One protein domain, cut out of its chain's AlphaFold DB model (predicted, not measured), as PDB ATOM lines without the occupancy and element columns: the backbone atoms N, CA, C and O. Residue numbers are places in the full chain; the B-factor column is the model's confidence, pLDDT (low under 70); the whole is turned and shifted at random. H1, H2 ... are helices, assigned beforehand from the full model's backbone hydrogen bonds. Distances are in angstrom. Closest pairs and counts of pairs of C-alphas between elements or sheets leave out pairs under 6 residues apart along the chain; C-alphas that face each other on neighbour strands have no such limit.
ATOM      1  N   ALA A  13     192.791 247.063 173.892       96.94
ATOM      2  CA  ALA A  13     192.305 246.673 175.218       96.94
ATOM      3  C   ALA A  13     193.366 246.894 176.311       96.94
ATOM      4  O   ALA A  13     193.074 247.518 177.328       96.94
ATOM      5  N   GLN A  14     194.606 246.481 176.050       97.69
ATOM      6  CA  GLN A  14     195.722 246.668 176.971       97.69
ATOM      7  C   GLN A  14     196.152 248.141 177.055       97.69
ATOM      8  O   GLN A  14     196.483 248.617 178.138       97.69
ATOM      9  N   ILE A  15     196.087 248.899 175.951       97.88
ATOM     10  CA  ILE A  15     196.338 250.353 175.969       97.88
ATOM     11  C   ILE A  15     195.363 251.062 176.915       97.88
ATOM     12  O   ILE A  15     195.787 251.930 177.677       97.88
ATOM     13  N   ARG A  16     194.078 250.676 176.931       97.69
ATOM     14  CA  ARG A  16     193.091 251.255 177.863       97.69
ATOM     15  C   ARG A  16     193.466 251.001 179.321       97.69
ATOM     16  O   ARG A  16     193.382 251.910 180.141       97.69
ATOM     17  N   GLU A  17     193.890 249.783 179.644       97.81
ATOM     18  CA  GLU A  17     194.339 249.429 180.994       97.81
ATOM     19  C   GLU A  17     195.596 250.209 181.396       97.81
ATOM     20  O   GLU A  17     195.644 250.763 182.494       97.81
ATOM     21  N   LEU A  18     196.568 250.336 180.487       97.75
ATOM     22  CA  LEU A  18     197.785 251.120 180.706       97.75
ATOM     23  C   LEU A  18     197.475 252.608 180.908       97.75
ATOM     24  O   LEU A  18     198.007 253.215 181.833       97.75
ATOM     25  N   CYS A  19     196.576 253.196 180.111       98.00
ATOM     26  CA  CYS A  19     196.175 254.593 180.288       98.00
ATOM     27  C   CYS A  19     195.513 254.824 181.651       98.00
ATOM     28  O   CYS A  19     195.815 255.815 182.309       98.00
ATOM     29  N   ARG A  20     194.658 253.898 182.114       97.56
ATOM     30  CA  ARG A  20     194.063 253.968 183.462       97.56
ATOM     31  C   ARG A  20     195.123 253.842 184.552       97.56
ATOM     32  O   ARG A  20     195.097 254.610 185.505       97.56
ATOM     33  N   TYR A  21     196.058 252.906 184.394       97.38
ATOM     34  CA  TYR A  21     197.150 252.684 185.341       97.38
ATOM     35  C   TYR A  21     198.086 253.896 185.463       97.38
ATOM     36  O   TYR A  21     198.543 254.211 186.555       97.38
ATOM     37  N   PHE A  22     198.349 254.594 184.357       96.81
ATOM     38  CA  PHE A  22     199.208 255.781 184.321       96.81
ATOM     39  C   PHE A  22     198.466 257.107 184.520       96.81
ATOM     40  O   PHE A  22     199.087 258.159 184.393       96.81
ATOM     41  N   HIS A  23     197.163 257.076 184.814       97.12
ATOM     42  CA  HIS A  23     196.321 258.269 184.954       97.12
ATOM     43  C   HIS A  23     196.288 259.172 183.701       97.12
ATOM     44  O   HIS A  23     196.089 260.380 183.790       97.12
ATOM     45  N   LEU A  24     196.436 258.586 182.509       97.25
ATOM     46  CA  LEU A  24     196.379 259.275 181.215       97.25
ATOM     47  C   LEU A  24     194.921 259.417 180.738       97.25
ATOM     48  O   LEU A  24     194.554 258.936 179.665       97.25
ATOM     49  N   HIS A  25     194.064 260.022 181.564       97.00
ATOM     50  CA  HIS A  25     192.610 260.060 181.347       97.00
ATOM     51  C   HIS A  25     192.208 260.819 180.072       97.00
ATOM     52  O   HIS A  25     191.393 260.315 179.302       97.00
ATOM     53  N   GLU A  26     192.836 261.964 179.801       96.94
ATOM     54  CA  GLU A  26     192.583 262.751 178.583       96.94
ATOM     55  C   GLU A  26     193.008 261.996 177.316       96.94
ATOM     56  O   GLU A  26     192.273 261.924 176.327       96.94
ATOM     57  N   LEU A  27     194.171 261.340 177.367       97.88
ATOM     58  CA  LEU A  27     194.655 260.501 176.275       97.88
ATOM     59  C   LEU A  27     193.711 259.318 176.020       97.88
ATOM     60  O   LEU A  27     193.413 259.006 174.867       97.88
ATOM     61  N   LEU A  28     193.213 258.676 177.082       98.19
ATOM     62  CA  LEU A  28     192.239 257.594 176.970       98.19
ATOM     63  C   LEU A  28     190.957 258.075 176.283       98.19
ATOM     64  O   LEU A  28     190.520 257.439 175.328       98.19
ATOM     65  N   ALA A  29     190.402 259.211 176.713       98.06
ATOM     66  CA  ALA A  29     189.207 259.791 176.103       98.06
ATOM     67  C   ALA A  29     189.423 260.099 174.610       98.06
ATOM     68  O   ALA A  29     188.566 259.801 173.773       98.06
ATOM     69  N   LYS A  30     190.602 260.624 174.250       96.94
ATOM     70  CA  LYS A  30     191.010 260.871 172.858       96.94
ATOM     71  C   LYS A  30     191.060 259.585 172.026       96.94
ATOM     72  O   LYS A  30     190.514 259.549 170.922       96.94
ATOM     73  N   ILE A  31     191.681 258.526 172.551       97.75
ATOM     74  CA  ILE A  31     191.784 257.219 171.881       97.75
ATOM     75  C   ILE A  31     190.406 256.557 171.749       97.75
ATOM     76  O   ILE A  31     190.111 255.977 170.710       97.75
ATOM     77  N   GLU A  32     189.550 256.637 172.768       97.31
ATOM     78  CA  GLU A  32     188.205 256.047 172.731       97.31
ATOM     79  C   GLU A  32     187.287 256.755 171.733       97.31
ATOM     80  O   GLU A  32     186.525 256.092 171.029       97.31
ATOM     81  N   LYS A  33     187.397 258.083 171.616       97.44
ATOM     82  CA  LYS A  33     186.628 258.873 170.650       97.44
ATOM     83  C   LYS A  33     187.024 258.576 169.203       97.44
ATOM     84  O   LYS A  33     186.160 258.539 168.330       97.44
ATOM     85  N   ASN A  34     188.318 258.432 168.929       96.88
ATOM     86  CA  ASN A  34     188.835 258.190 167.584       96.88
ATOM     87  C   ASN A  34     190.197 257.465 167.661       96.88
ATOM     88  O   ASN A  34     191.256 258.117 167.699       96.88
ATOM     89  N   PRO A  35     190.177 256.120 167.705       96.62
ATOM     90  CA  PRO A  35     191.381 255.324 167.882       96.62
ATOM     91  C   PRO A  35     192.310 255.471 166.671       96.62
ATOM     92  O   PRO A  35     191.832 255.467 165.534       96.62
ATOM     93  N   PRO A  36     193.632 255.594 166.875       97.44
ATOM     94  CA  PRO A  36     194.576 255.591 165.765       97.44
ATOM     95  C   PRO A  36     194.448 254.310 164.919       97.44
ATOM     96  O   PRO A  36     194.327 253.217 165.481       97.44
ATOM     97  N   PRO A  37     194.461 254.417 163.577       96.94
ATOM     98  CA  PRO A  37     194.258 253.277 162.683       96.94
ATOM     99  C   PRO A  37     195.443 252.304 162.645       96.94
ATOM    100  O   PRO A  37     195.257 251.127 162.336       96.94
ATOM    101  N   LYS A  38     196.665 252.769 162.931       97.00
ATOM    102  CA  LYS A  38     197.858 251.916 162.939       97.00
ATOM    103  C   LYS A  38     198.056 251.277 164.318       97.00
ATOM    104  O   LYS A  38     197.827 251.939 165.334       97.00
ATOM    105  N   PRO A  39     198.535 250.022 164.384       97.12
ATOM    106  CA  PRO A  39     198.817 249.366 165.656       97.12
ATOM    107  C   PRO A  39     199.863 250.147 166.460       97.12
ATOM    108  O   PRO A  39     200.863 250.605 165.907       97.12
ATOM    109  N   PHE A  40     199.654 250.264 167.772       98.19
ATOM    110  CA  PHE A  40     200.658 250.834 168.665       98.19
ATOM    111  C   PHE A  40     201.814 249.853 168.870       98.19
ATOM    112  O   PHE A  40     201.600 248.675 169.177       98.19
ATOM    113  N   LYS A  41     203.037 250.365 168.739       97.19
ATOM    114  CA  LYS A  41     204.282 249.649 169.002       97.19
ATOM    115  C   LYS A  41     205.336 250.668 169.432       97.19
ATOM    116  O   LYS A  41     205.882 251.353 168.576       97.19
ATOM    117  N   SER A  42     205.588 250.758 170.736       97.12
ATOM    118  CA  SER A  42     206.676 251.581 171.282       97.12
ATOM    119  C   SER A  42     208.022 251.052 170.791       97.12
ATOM    120  O   SER A  42     208.235 249.833 170.796       97.12
ATOM    121  N   ASP A  43     208.916 251.941 170.370       96.31
ATOM    122  CA  ASP A  43     210.300 251.595 170.027       96.31
ATOM    123  C   ASP A  43     211.287 251.885 171.169       96.31
ATOM    124  O   ASP A  43     212.485 251.665 171.013       96.31
ATOM    125  N   GLY A  44     210.768 252.262 172.343       96.38
ATOM    126  CA  GLY A  44     211.561 252.633 173.510       96.38
ATOM    127  C   GLY A  44     211.902 254.108 173.476       96.38
ATOM    128  O   GLY A  44     211.092 254.926 173.065       96.38
ATOM    129  N   CYS A  45     213.097 254.474 173.912       96.75
ATOM    130  CA  CYS A  45     213.579 255.845 173.772       96.75
ATOM    131  C   CYS A  45     214.120 256.135 172.349       96.75
ATOM    132  O   CYS A  45     214.996 256.984 172.179       96.75
ATOM    133  N   SER A  46     213.620 255.412 171.337       92.69
ATOM    134  CA  SER A  46     213.991 255.446 169.915       92.69
ATOM    135  C   SER A  46     215.509 255.410 169.660       92.69
ATOM    136  O   SER A  46     216.128 254.349 169.667       92.69
ATOM    137  N   PHE A  47     216.136 256.571 169.441       93.19
ATOM    138  CA  PHE A  47     217.580 256.722 169.210       93.19
ATOM    139  C   PHE A  47     218.362 257.044 170.490       93.19
ATOM    140  O   PHE A  47     219.454 257.613 170.442       93.19
ATOM    141  N   TRP A  48     217.792 256.700 171.639       96.44
ATOM    142  CA  TRP A  48     218.371 256.916 172.952       96.44
ATOM    143  C   TRP A  48     218.377 255.626 173.770       96.44
ATOM    144  O   TRP A  48     217.849 254.592 173.367       96.44
ATOM    145  N   PHE A  49     219.002 255.676 174.940       95.12
ATOM    146  CA  PHE A  49     219.118 254.518 175.813       95.12
ATOM    147  C   PHE A  49     217.845 254.318 176.643       95.12
ATOM    148  O   PHE A  49     217.487 255.189 177.432       95.12
ATOM    149  N   ASP A  50     217.235 253.134 176.556       97.06
ATOM    150  CA  ASP A  50     216.151 252.716 177.464       97.06
ATOM    151  C   ASP A  50     216.613 252.644 178.927       97.06
ATOM    152  O   ASP A  50     215.823 252.816 179.853       97.06
ATOM    153  N   LYS A  51     217.907 252.379 179.147       97.19
ATOM    154  CA  LYS A  51     218.539 252.329 180.467       97.19
ATOM    155  C   LYS A  51     219.863 253.069 180.452       97.19
ATOM    156  O   LYS A  51     220.690 252.836 179.572       97.19
ATOM    157  N   TRP A  52     220.102 253.891 181.464       96.50
ATOM    158  CA  TRP A  52     221.321 254.685 181.576       96.50
ATOM    159  C   TRP A  52     221.838 254.674 183.009       96.50
ATOM    160  O   TRP A  52     221.115 255.044 183.926       96.50
ATOM    161  N   GLN A  53     223.086 254.239 183.216       94.94
ATOM    162  CA  GLN A  53     223.740 254.225 184.538       94.94
ATOM    163  C   GLN A  53     222.903 253.562 185.655       94.94
ATOM    164  O   GLN A  53     222.897 254.008 186.795       94.94
ATOM    165  N   GLY A  54     222.178 252.489 185.326       95.00
ATOM    166  CA  GLY A  54     221.316 251.771 186.274       95.00
ATOM    167  C   GLY A  54     219.901 252.342 186.427       95.00
ATOM    168  O   GLY A  54     219.056 251.672 187.014       95.00
ATOM    169  N   PHE A  55     219.612 253.512 185.855       97.19
ATOM    170  CA  PHE A  55     218.261 254.062 185.765       97.19
ATOM    171  C   PHE A  55     217.497 253.459 184.583       97.19
ATOM    172  O   PHE A  55     218.068 253.249 183.511       97.19
ATOM    173  N   ASP A  56     216.205 253.202 184.780       97.19
ATOM    174  CA  ASP A  56     215.290 252.714 183.746       97.19
ATOM    175  C   ASP A  56     214.433 253.870 183.216       97.19
ATOM    176  O   ASP A  56     213.583 254.397 183.935       97.19
ATOM    177  N   LEU A  57     214.691 254.289 181.975       98.12
ATOM    178  CA  LEU A  57     214.013 255.399 181.297       98.12
ATOM    179  C   LEU A  57     212.841 254.914 180.436       98.12
ATOM    180  O   LEU A  57     211.958 255.702 180.091       98.12
ATOM    181  N   TYR A  58     212.798 253.614 180.129       98.00
ATOM    182  CA  TYR A  58     211.795 253.016 179.254       98.00
ATOM    183  C   TYR A  58     210.343 253.340 179.653       98.00
ATOM    184  O   TYR A  58     209.557 253.679 178.766       98.00
ATOM    185  N   PRO A  59     209.944 253.324 180.944       97.50
ATOM    186  CA  PRO A  59     208.582 253.698 181.331       97.50
ATOM    187  C   PRO A  59     208.171 255.115 180.909       97.50
ATOM    188  O   PRO A  59     207.013 255.327 180.540       97.50
ATOM    189  N   ALA A  60     209.103 256.071 180.950       98.19
ATOM    190  CA  ALA A  60     208.852 257.450 180.543       98.19
ATOM    191  C   ALA A  60     208.686 257.539 179.019       98.19
ATOM    192  O   ALA A  60     207.703 258.101 178.533       98.19
ATOM    193  N   CYS A  61     209.589 256.895 178.274       98.44
ATOM    194  CA  CYS A  61     209.548 256.839 176.813       98.44
ATOM    195  C   CYS A  61     208.290 256.116 176.300       98.44
ATOM    196  O   CYS A  61     207.607 256.616 175.417       98.44
ATOM    197  N   PHE A  62     207.868 255.019 176.936       98.50
ATOM    198  CA  PHE A  62     206.636 254.314 176.568       98.50
ATOM    199  C   PHE A  62     205.380 255.197 176.682       98.50
ATOM    200  O   PHE A  62     204.477 255.137 175.844       98.50
ATOM    201  N   LYS A  63     205.289 256.021 177.734       98.44
ATOM    202  CA  LYS A  63     204.160 256.950 177.909       98.44
ATOM    203  C   LYS A  63     204.210 258.105 176.915       98.44
ATOM    204  O   LYS A  63     203.154 258.561 176.476       98.44
ATOM    205  N   HIS A  64     205.408 258.569 176.578       98.56
ATOM    206  CA  HIS A  64     205.626 259.556 175.524       98.56
ATOM    207  C   HIS A  64     205.184 259.004 174.159       98.56
ATOM    208  O   HIS A  64     204.334 259.618 173.513       98.56
ATOM    209  N   ASP A  65     205.590 257.779 173.817       98.62
ATOM    210  CA  ASP A  65     205.169 257.072 172.602       98.62
ATOM    211  C   ASP A  65     203.649 256.936 172.500       98.62
ATOM    212  O   ASP A  65     203.087 257.115 171.422       98.62
ATOM    213  N   LEU A  66     202.949 256.634 173.602       98.38
ATOM    214  CA  LEU A  66     201.482 256.552 173.602       98.38
ATOM    215  C   LEU A  66     200.829 257.879 173.190       98.38
ATOM    216  O   LEU A  66     199.845 257.881 172.444       98.38
ATOM    217  N   LYS A  67     201.371 259.006 173.665       98.44
ATOM    218  CA  LYS A  67     200.882 260.350 173.321       98.44
ATOM    219  C   LYS A  67     201.187 260.673 171.865       98.44
ATOM    220  O   LYS A  67     200.293 261.105 171.142       98.44
ATOM    221  N   TYR A  68     202.409 260.380 171.426       98.38
ATOM    222  CA  TYR A  68     202.851 260.567 170.047       98.38
ATOM    223  C   TYR A  68     202.029 259.742 169.061       98.38
ATOM    224  O   TYR A  68     201.522 260.276 168.080       98.38
ATOM    225  N   TRP A  69     201.803 258.465 169.350       98.44
ATOM    226  CA  TRP A  69     200.973 257.577 168.542       98.44
ATOM    227  C   TRP A  69     199.550 258.113 168.355       98.44
ATOM    228  O   TRP A  69     198.995 258.042 167.257       98.44
ATOM    229  N   ALA A  70     198.959 258.658 169.421       98.12
ATOM    230  CA  ALA A  70     197.589 259.157 169.412       98.12
ATOM    231  C   ALA A  70     197.443 260.618 168.958       98.12
ATOM    232  O   ALA A  70     196.304 261.074 168.791       98.12
ATOM    233  N   GLY A  71     198.549 261.341 168.770       97.31
ATOM    234  CA  GLY A  71     198.577 262.737 168.342       97.31
ATOM    235  C   GLY A  71     197.931 262.958 166.975       97.31
ATOM    236  O   GLY A  71     198.005 262.093 166.104       97.31
ATOM    237  N   TYR A  72     197.269 264.099 166.786       95.75
ATOM    238  CA  TYR A  72     196.783 264.543 165.481       95.75
ATOM    239  C   TYR A  72     197.793 265.489 164.823       95.75
ATOM    240  O   TYR A  72     198.426 266.283 165.525       95.75
ATOM    241  N   PRO A  73     197.920 265.459 163.483       91.25
ATOM    242  CA  PRO A  73     198.706 266.449 162.754       91.25
ATOM    243  C   PRO A  73     198.317 267.882 163.144       91.25
ATOM    244  O   PRO A  73     197.131 268.197 163.258       91.25
ATOM    245  N   GLY A  74     199.315 268.742 163.352       90.81
ATOM    246  CA  GLY A  74     199.119 270.148 163.732       90.81
ATOM    247  C   GLY A  74     198.869 270.435 165.222       90.81
ATOM    248  O   GLY A  74     198.752 271.603 165.591       90.81
ATOM    249  N   GLU A  75     198.823 269.431 166.105       95.12
ATOM    250  CA  GLU A  75     198.689 269.642 167.559       95.12
ATOM    251  C   GLU A  75     200.031 269.989 168.243       95.12
ATOM    252  O   GLU A  75     200.517 269.267 169.113       95.12
ATOM    253  N   GLU A  76     200.641 271.120 167.881       94.94
ATOM    254  CA  GLU A  76     201.947 271.518 168.441       94.94
ATOM    255  C   GLU A  76     201.928 271.723 169.966       94.94
ATOM    256  O   GLU A  76     202.929 271.460 170.634       94.94
ATOM    257  N   VAL A  77     200.795 272.161 170.528       97.44
ATOM    258  CA  VAL A  77     200.633 272.336 171.982       97.44
ATOM    259  C   VAL A  77     200.618 270.985 172.698       97.44
ATOM    260  O   VAL A  77     201.341 270.813 173.674       97.44
ATOM    261  N   GLU A  78     199.869 270.004 172.190       97.75
ATOM    262  CA  GLU A  78     199.828 268.652 172.767       97.75
ATOM    263  C   GLU A  78     201.188 267.957 172.653       97.75
ATOM    264  O   GLU A  78     201.627 267.291 173.591       97.75
ATOM    265  N   ARG A  79     201.893 268.165 171.532       98.00
ATOM    266  CA  ARG A  79     203.265 267.680 171.353       98.00
ATOM    267  C   ARG A  79     204.203 268.283 172.392       98.00
ATOM    268  O   ARG A  79     204.949 267.555 173.039       98.00
ATOM    269  N   LEU A  80     204.146 269.602 172.589       98.44
ATOM    270  CA  LEU A  80     204.951 270.289 173.599       98.44
ATOM    271  C   LEU A  80     204.658 269.775 175.015       98.44
ATOM    272  O   LEU A  80     205.594 269.589 175.790       98.44
ATOM    273  N   ILE A  81     203.387 269.536 175.346       98.44
ATOM    274  CA  ILE A  81     202.981 268.966 176.636       98.44
ATOM    275  C   ILE A  81     203.578 267.564 176.804       98.44
ATOM    276  O   ILE A  81     204.241 267.312 177.809       98.44
ATOM    277  N   ALA A  82     203.437 266.690 175.800       98.50
ATOM    278  CA  ALA A  82     204.003 265.343 175.835       98.50
ATOM    279  C   ALA A  82     205.529 265.362 176.045       98.50
ATOM    280  O   ALA A  82     206.046 264.620 176.884       98.50
ATOM    281  N   ASP A  83     206.234 266.241 175.333       98.69
ATOM    282  CA  ASP A  83     207.684 266.415 175.442       98.69
ATOM    283  C   ASP A  83     208.097 266.936 176.828       98.69
ATOM    284  O   ASP A  83     209.055 266.445 177.429       98.69
ATOM    285  N   ALA A  84     207.363 267.908 177.376       98.62
ATOM    286  CA  ALA A  84     207.630 268.453 178.705       98.62
ATOM    287  C   ALA A  84     207.377 267.417 179.812       98.62
ATOM    288  O   ALA A  84     208.128 267.342 180.784       98.62
ATOM    289  N   GLU A  85     206.353 266.578 179.671       98.56
ATOM    290  CA  GLU A  85     206.090 265.493 180.616       98.56
ATOM    291  C   GLU A  85     207.192 264.426 180.587       98.56
ATOM    292  O   GLU A  85     207.592 263.955 181.654       98.56
ATOM    293  N   LEU A  86     207.737 264.100 179.404       98.69
ATOM    294  CA  LEU A  86     208.923 263.245 179.279       98.69
ATOM    295  C   LEU A  86     210.109 263.848 180.043       98.69
ATOM    296  O   LEU A  86     210.732 263.161 180.850       98.69
ATOM    297  N   MET A  87     210.386 265.140 179.838       98.62
ATOM    298  CA  MET A  87     211.450 265.856 180.548       98.62
ATOM    299  C   MET A  87     211.276 265.763 182.071       98.62
ATOM    300  O   MET A  87     212.201 265.376 182.786       98.62
ATOM    301  N   ILE A  88     210.084 266.084 182.580       98.62
ATOM    302  CA  ILE A  88     209.791 266.063 184.021       98.62
ATOM    303  C   ILE A  88     209.989 264.659 184.596       98.62
ATOM    304  O   ILE A  88     210.532 264.504 185.691       98.62
ATOM    305  N   GLU A  89     209.545 263.628 183.885       98.31
ATOM    306  CA  GLU A  89     209.665 262.258 184.359       98.31
ATOM    307  C   GLU A  89     211.111 261.759 184.361       98.31
ATOM    308  O   GLU A  89     211.552 261.205 185.368       98.31
ATOM    309  N   VAL A  90     211.874 262.018 183.298       98.44
ATOM    310  CA  VAL A  90     213.305 261.683 183.240       98.44
ATOM    311  C   VAL A  90     214.065 262.395 184.361       98.44
ATOM    312  O   VAL A  90     214.887 261.773 185.035       98.44
ATOM    313  N   ALA A  91     213.741 263.662 184.638       98.50
ATOM    314  CA  ALA A  91     214.363 264.406 185.730       98.50
ATOM    315  C   ALA A  91     214.080 263.775 187.101       98.50
ATOM    316  O   ALA A  91     214.971 263.699 187.948       98.50
ATOM    317  N   ARG A  92     212.856 263.272 187.316       98.38
ATOM    318  CA  ARG A  92     212.481 262.546 188.541       98.38
ATOM    319  C   ARG A  92     213.191 261.204 188.658       98.38
ATOM    320  O   ARG A  92     213.645 260.875 189.747       98.38
ATOM    321  N   ILE A  93     213.293 260.450 187.562       97.69
ATOM    322  CA  ILE A  93     213.987 259.156 187.540       97.69
ATOM    323  C   ILE A  93     215.461 259.342 187.903       97.69
ATOM    324  O   ILE A  93     215.991 258.592 188.716       97.69
ATOM    325  N   MET A  94     216.114 260.352 187.327       96.62
ATOM    326  CA  MET A  94     217.558 260.549 187.465       96.62
ATOM    327  C   MET A  94     217.969 261.441 188.639       96.62
ATOM    328  O   MET A  94     219.161 261.552 188.923       96.62
ATOM    329  N   GLY A  95     217.025 262.131 189.281       97.50
ATOM    330  CA  GLY A  95     217.324 263.121 190.320       97.50
ATOM    331  C   GLY A  95     218.156 264.312 189.820       97.50
ATOM    332  O   GLY A  95     218.818 264.971 190.617       97.50
ATOM    333  N   SER A  96     218.171 264.569 188.508       96.19
ATOM    334  CA  SER A  96     218.948 265.637 187.861       96.19
ATOM    335  C   SER A  96     218.325 266.037 186.522       96.19
ATOM    336  O   SER A  96     217.590 265.258 185.919       96.19
ATOM    337  N   THR A  97     218.609 267.249 186.033       97.50
ATOM    338  CA  THR A  97     217.974 267.769 184.808       97.50
ATOM    339  C   THR A  97     218.798 267.574 183.540       97.50
ATOM    340  O   THR A  97     218.221 267.588 182.460       97.50
ATOM    341  N   GLY A  98     220.107 267.313 183.625       97.75
ATOM    342  CA  GLY A  98     220.977 267.296 182.441       97.75
ATOM    343  C   GLY A  98     220.546 266.297 181.356       97.75
ATOM    344  O   GLY A  98     220.498 266.640 180.174       97.75
ATOM    345  N   MET A  99     220.155 265.073 181.738       97.31
ATOM    346  CA  MET A  99     219.605 264.111 180.771       97.31
ATOM    347  C   MET A  99     218.224 264.532 180.268       97.31
ATOM    348  O   MET A  99     217.953 264.439 179.076       97.31
ATOM    349  N   ALA A 100     217.363 265.008 181.168       97.94
ATOM    350  CA  ALA A 100     216.006 265.417 180.839       97.94
ATOM    351  C   ALA A 100     215.981 266.558 179.812       97.94
ATOM    352  O   ALA A 100     215.262 266.477 178.821       97.94
ATOM    353  N   GLU A 101     216.804 267.586 180.017       98.38
ATOM    354  CA  GLU A 101     216.983 268.715 179.099       98.38
ATOM    355  C   GLU A 101     217.520 268.250 177.741       98.38
ATOM    356  O   GLU A 101     217.032 268.684 176.696       98.38
ATOM    357  N   THR A 102     218.475 267.313 177.746       98.12
ATOM    358  CA  THR A 102     219.033 266.728 176.518       98.12
ATOM    359  C   THR A 102     217.965 265.972 175.723       98.12
ATOM    360  O   THR A 102     217.799 266.210 174.526       98.12
ATOM    361  N   MET A 103     217.207 265.093 176.385       98.25
ATOM    362  CA  MET A 103     216.127 264.336 175.750       98.25
ATOM    363  C   MET A 103     215.019 265.263 175.243       98.25
ATOM    364  O   MET A 103     214.561 265.092 174.116       98.25
ATOM    365  N   PHE A 104     214.644 266.285 176.023       98.44
ATOM    366  CA  PHE A 104     213.671 267.299 175.617       98.44
ATOM    367  C   PHE A 104     214.105 268.020 174.336       98.44
ATOM    368  O   PHE A 104     213.353 268.068 173.365       98.44
ATOM    369  N   ALA A 105     215.339 268.530 174.291       98.12
ATOM    370  CA  ALA A 105     215.873 269.177 173.097       98.12
ATOM    371  C   ALA A 105     215.843 268.236 171.877       98.12
ATOM    372  O   ALA A 105     215.446 268.653 170.784       98.12
ATOM    373  N   GLY A 106     216.186 266.959 172.078       97.31
ATOM    374  CA  GLY A 106     216.116 265.916 171.055       97.31
ATOM    375  C   GLY A 106     214.710 265.726 170.478       97.31
ATOM    376  O   GLY A 106     214.529 265.826 169.264       97.31
ATOM    377  N   VAL A 107     213.692 265.518 171.322       97.44
ATOM    378  CA  VAL A 107     212.306 265.308 170.853       97.44
ATOM    379  C   VAL A 107     211.695 266.576 170.246       97.44
ATOM    380  O   VAL A 107     210.941 266.499 169.270       97.44
ATOM    381  N   ARG A 108     212.078 267.768 170.727       96.69
ATOM    382  CA  ARG A 108     211.648 269.035 170.121       96.69
ATOM    383  C   ARG A 108     212.165 269.188 168.695       96.69
ATOM    384  O   ARG A 108     211.380 269.578 167.826       96.69
ATOM    385  N   ALA A 109     213.432 268.844 168.461       94.75
ATOM    386  CA  ALA A 109     214.078 268.945 167.155       94.75
ATOM    387  C   ALA A 109     213.688 267.810 166.189       94.75
ATOM    388  O   ALA A 109     213.518 268.058 164.996       94.75
ATOM    389  N   GLY A 110     213.544 266.578 166.691       92.88
ATOM    390  CA  GLY A 110     213.392 265.368 165.874       92.88
ATOM    391  C   GLY A 110     212.031 264.670 165.942       92.88
ATOM    392  O   GLY A 110     211.804 263.725 165.202       92.88
ATOM    393  N   GLY A 111     211.113 265.093 166.810       91.12
ATOM    394  CA  GLY A 111     209.826 264.412 167.018       91.12
ATOM    395  C   GLY A 111     208.653 264.955 166.195       91.12
ATOM    396  O   GLY A 111     207.524 264.516 166.394       91.12
ATOM    397  N   GLY A 112     208.873 265.935 165.317       91.12
ATOM    398  CA  GLY A 112     207.800 266.551 164.529       91.12
ATOM    399  C   GLY A 112     207.159 265.603 163.510       91.12
ATOM    400  O   GLY A 112     207.795 264.658 163.029       91.12
ATOM    401  N   ASP A 113     205.904 265.876 163.150       89.50
ATOM    402  CA  ASP A 113     205.142 265.123 162.141       89.50
ATOM    403  C   ASP A 113     205.742 265.250 160.724       89.50
ATOM    404  O   ASP A 113     205.665 264.314 159.924       89.50
ATOM    405  N   TRP A 114     206.439 266.354 160.435       87.62
ATOM    406  CA  TRP A 114     207.135 266.608 159.166       87.62
ATOM    407  C   TRP A 114     208.178 265.544 158.792       87.62
ATOM    408  O   TRP A 114     208.449 265.357 157.605       87.62
ATOM    409  N   LEU A 115     208.748 264.827 159.771       87.88
ATOM    410  CA  LEU A 115     209.720 263.754 159.523       87.88
ATOM    411  C   LEU A 115     209.069 262.441 159.080       87.88
ATOM    412  O   LEU A 115     209.748 261.619 158.468       87.88
ATOM    413  N   LYS A 116     207.771 262.241 159.361       88.12
ATOM    414  CA  LYS A 116     207.012 261.019 159.032       88.12
ATOM    415  C   LYS A 116     207.722 259.718 159.448       88.12
ATOM    416  O   LYS A 116     207.572 258.687 158.790       88.12
TER     417      LYS A 116
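AT A GLANCE: This is residues 13 to 116 of the 125 residues of an uncharacterized protein of Candidatus Electronema sp. GS (UniProt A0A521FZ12). Three helices, H3, H4 and H5, lie side by side and run alternately in opposite ways, with H4 between the other two; a small helical hairpin, H1 and H2, packs on one end of H3 through H2. A long stretch with no named element, residues 34 to 57, runs from the end of H2 to the other end of the domain, where H3 begins and turns back. The printed part has 104 residues with five named helices, H1 to H5 in that order along the chain, and no named strand: the class is all helix. It is compact, with a radius of gyration of the C-alphas of 13.5 A, and spans 38 by 30 by 20 A.

HOW THE PARTS SIT: Start with H1, residues 13 to 21, and H2, residues 25 to 33, a helical hairpin that touches at a shallow tilt of 23 degrees; their closest C-alphas are those of Cys 19 and Leu 28, 6.0 A apart. Go on to H3, residues 58 to 70, which touches H2 with residues 67 to 70 alone; the two run the same way at a steep tilt of 38 degrees, and their closest C-alphas, of Ile 31 and Ala 70, are 6.6 A apart. H1 and H3 are near each other, with 5 pairs of C-alphas within 10 A. Next look at H4, residues 76 to 94: it touches H3 in a hairpin at a shallow tilt of 7 degrees, and the closest C-alphas, of Ala 60 and Leu 86, are 5.9 A apart. Last comes H5, residues 98 to 110, which makes a hairpin with H4 at a shallow tilt of 24 degrees, with the closest C-alphas, of Met 87 and Ala 100, 4.6 A apart. H3 and H5 are apart, and H2 is apart from H4 and H5. In H1, H2, H3, H4 and H5 every O i to N i+4 pair is within hydrogen-bond range.

IN THESE COORDINATES: Find C-alpha 13 at (192.305, 246.673, 175.218); from there H1 runs 12.7 A to C-alpha 21, and after it H2 runs 12.3 A from C-alpha 25 to C-alpha 33. H3 runs 18.3 A from C-alpha 58 to C-alpha 70. Find C-alpha 76 at (201.947, 271.518, 168.441), where H4, the longest helix, begins its 26.9 A. H5 runs 18.3 A and ends at C-alpha 110, at (213.392, 265.368, 165.874).

THE WHOLE: The C-alphas of Lys 33 and Gln 53, 39.9 A apart, are the two farthest apart. The link from H2 to H3 is long, with 24 residues; within it residues 51 to 52 make a short antiparallel pairing with residues 55 to 56. The other links are tight. The printed part has no cut, and no printed residue is under 70 in pLDDT.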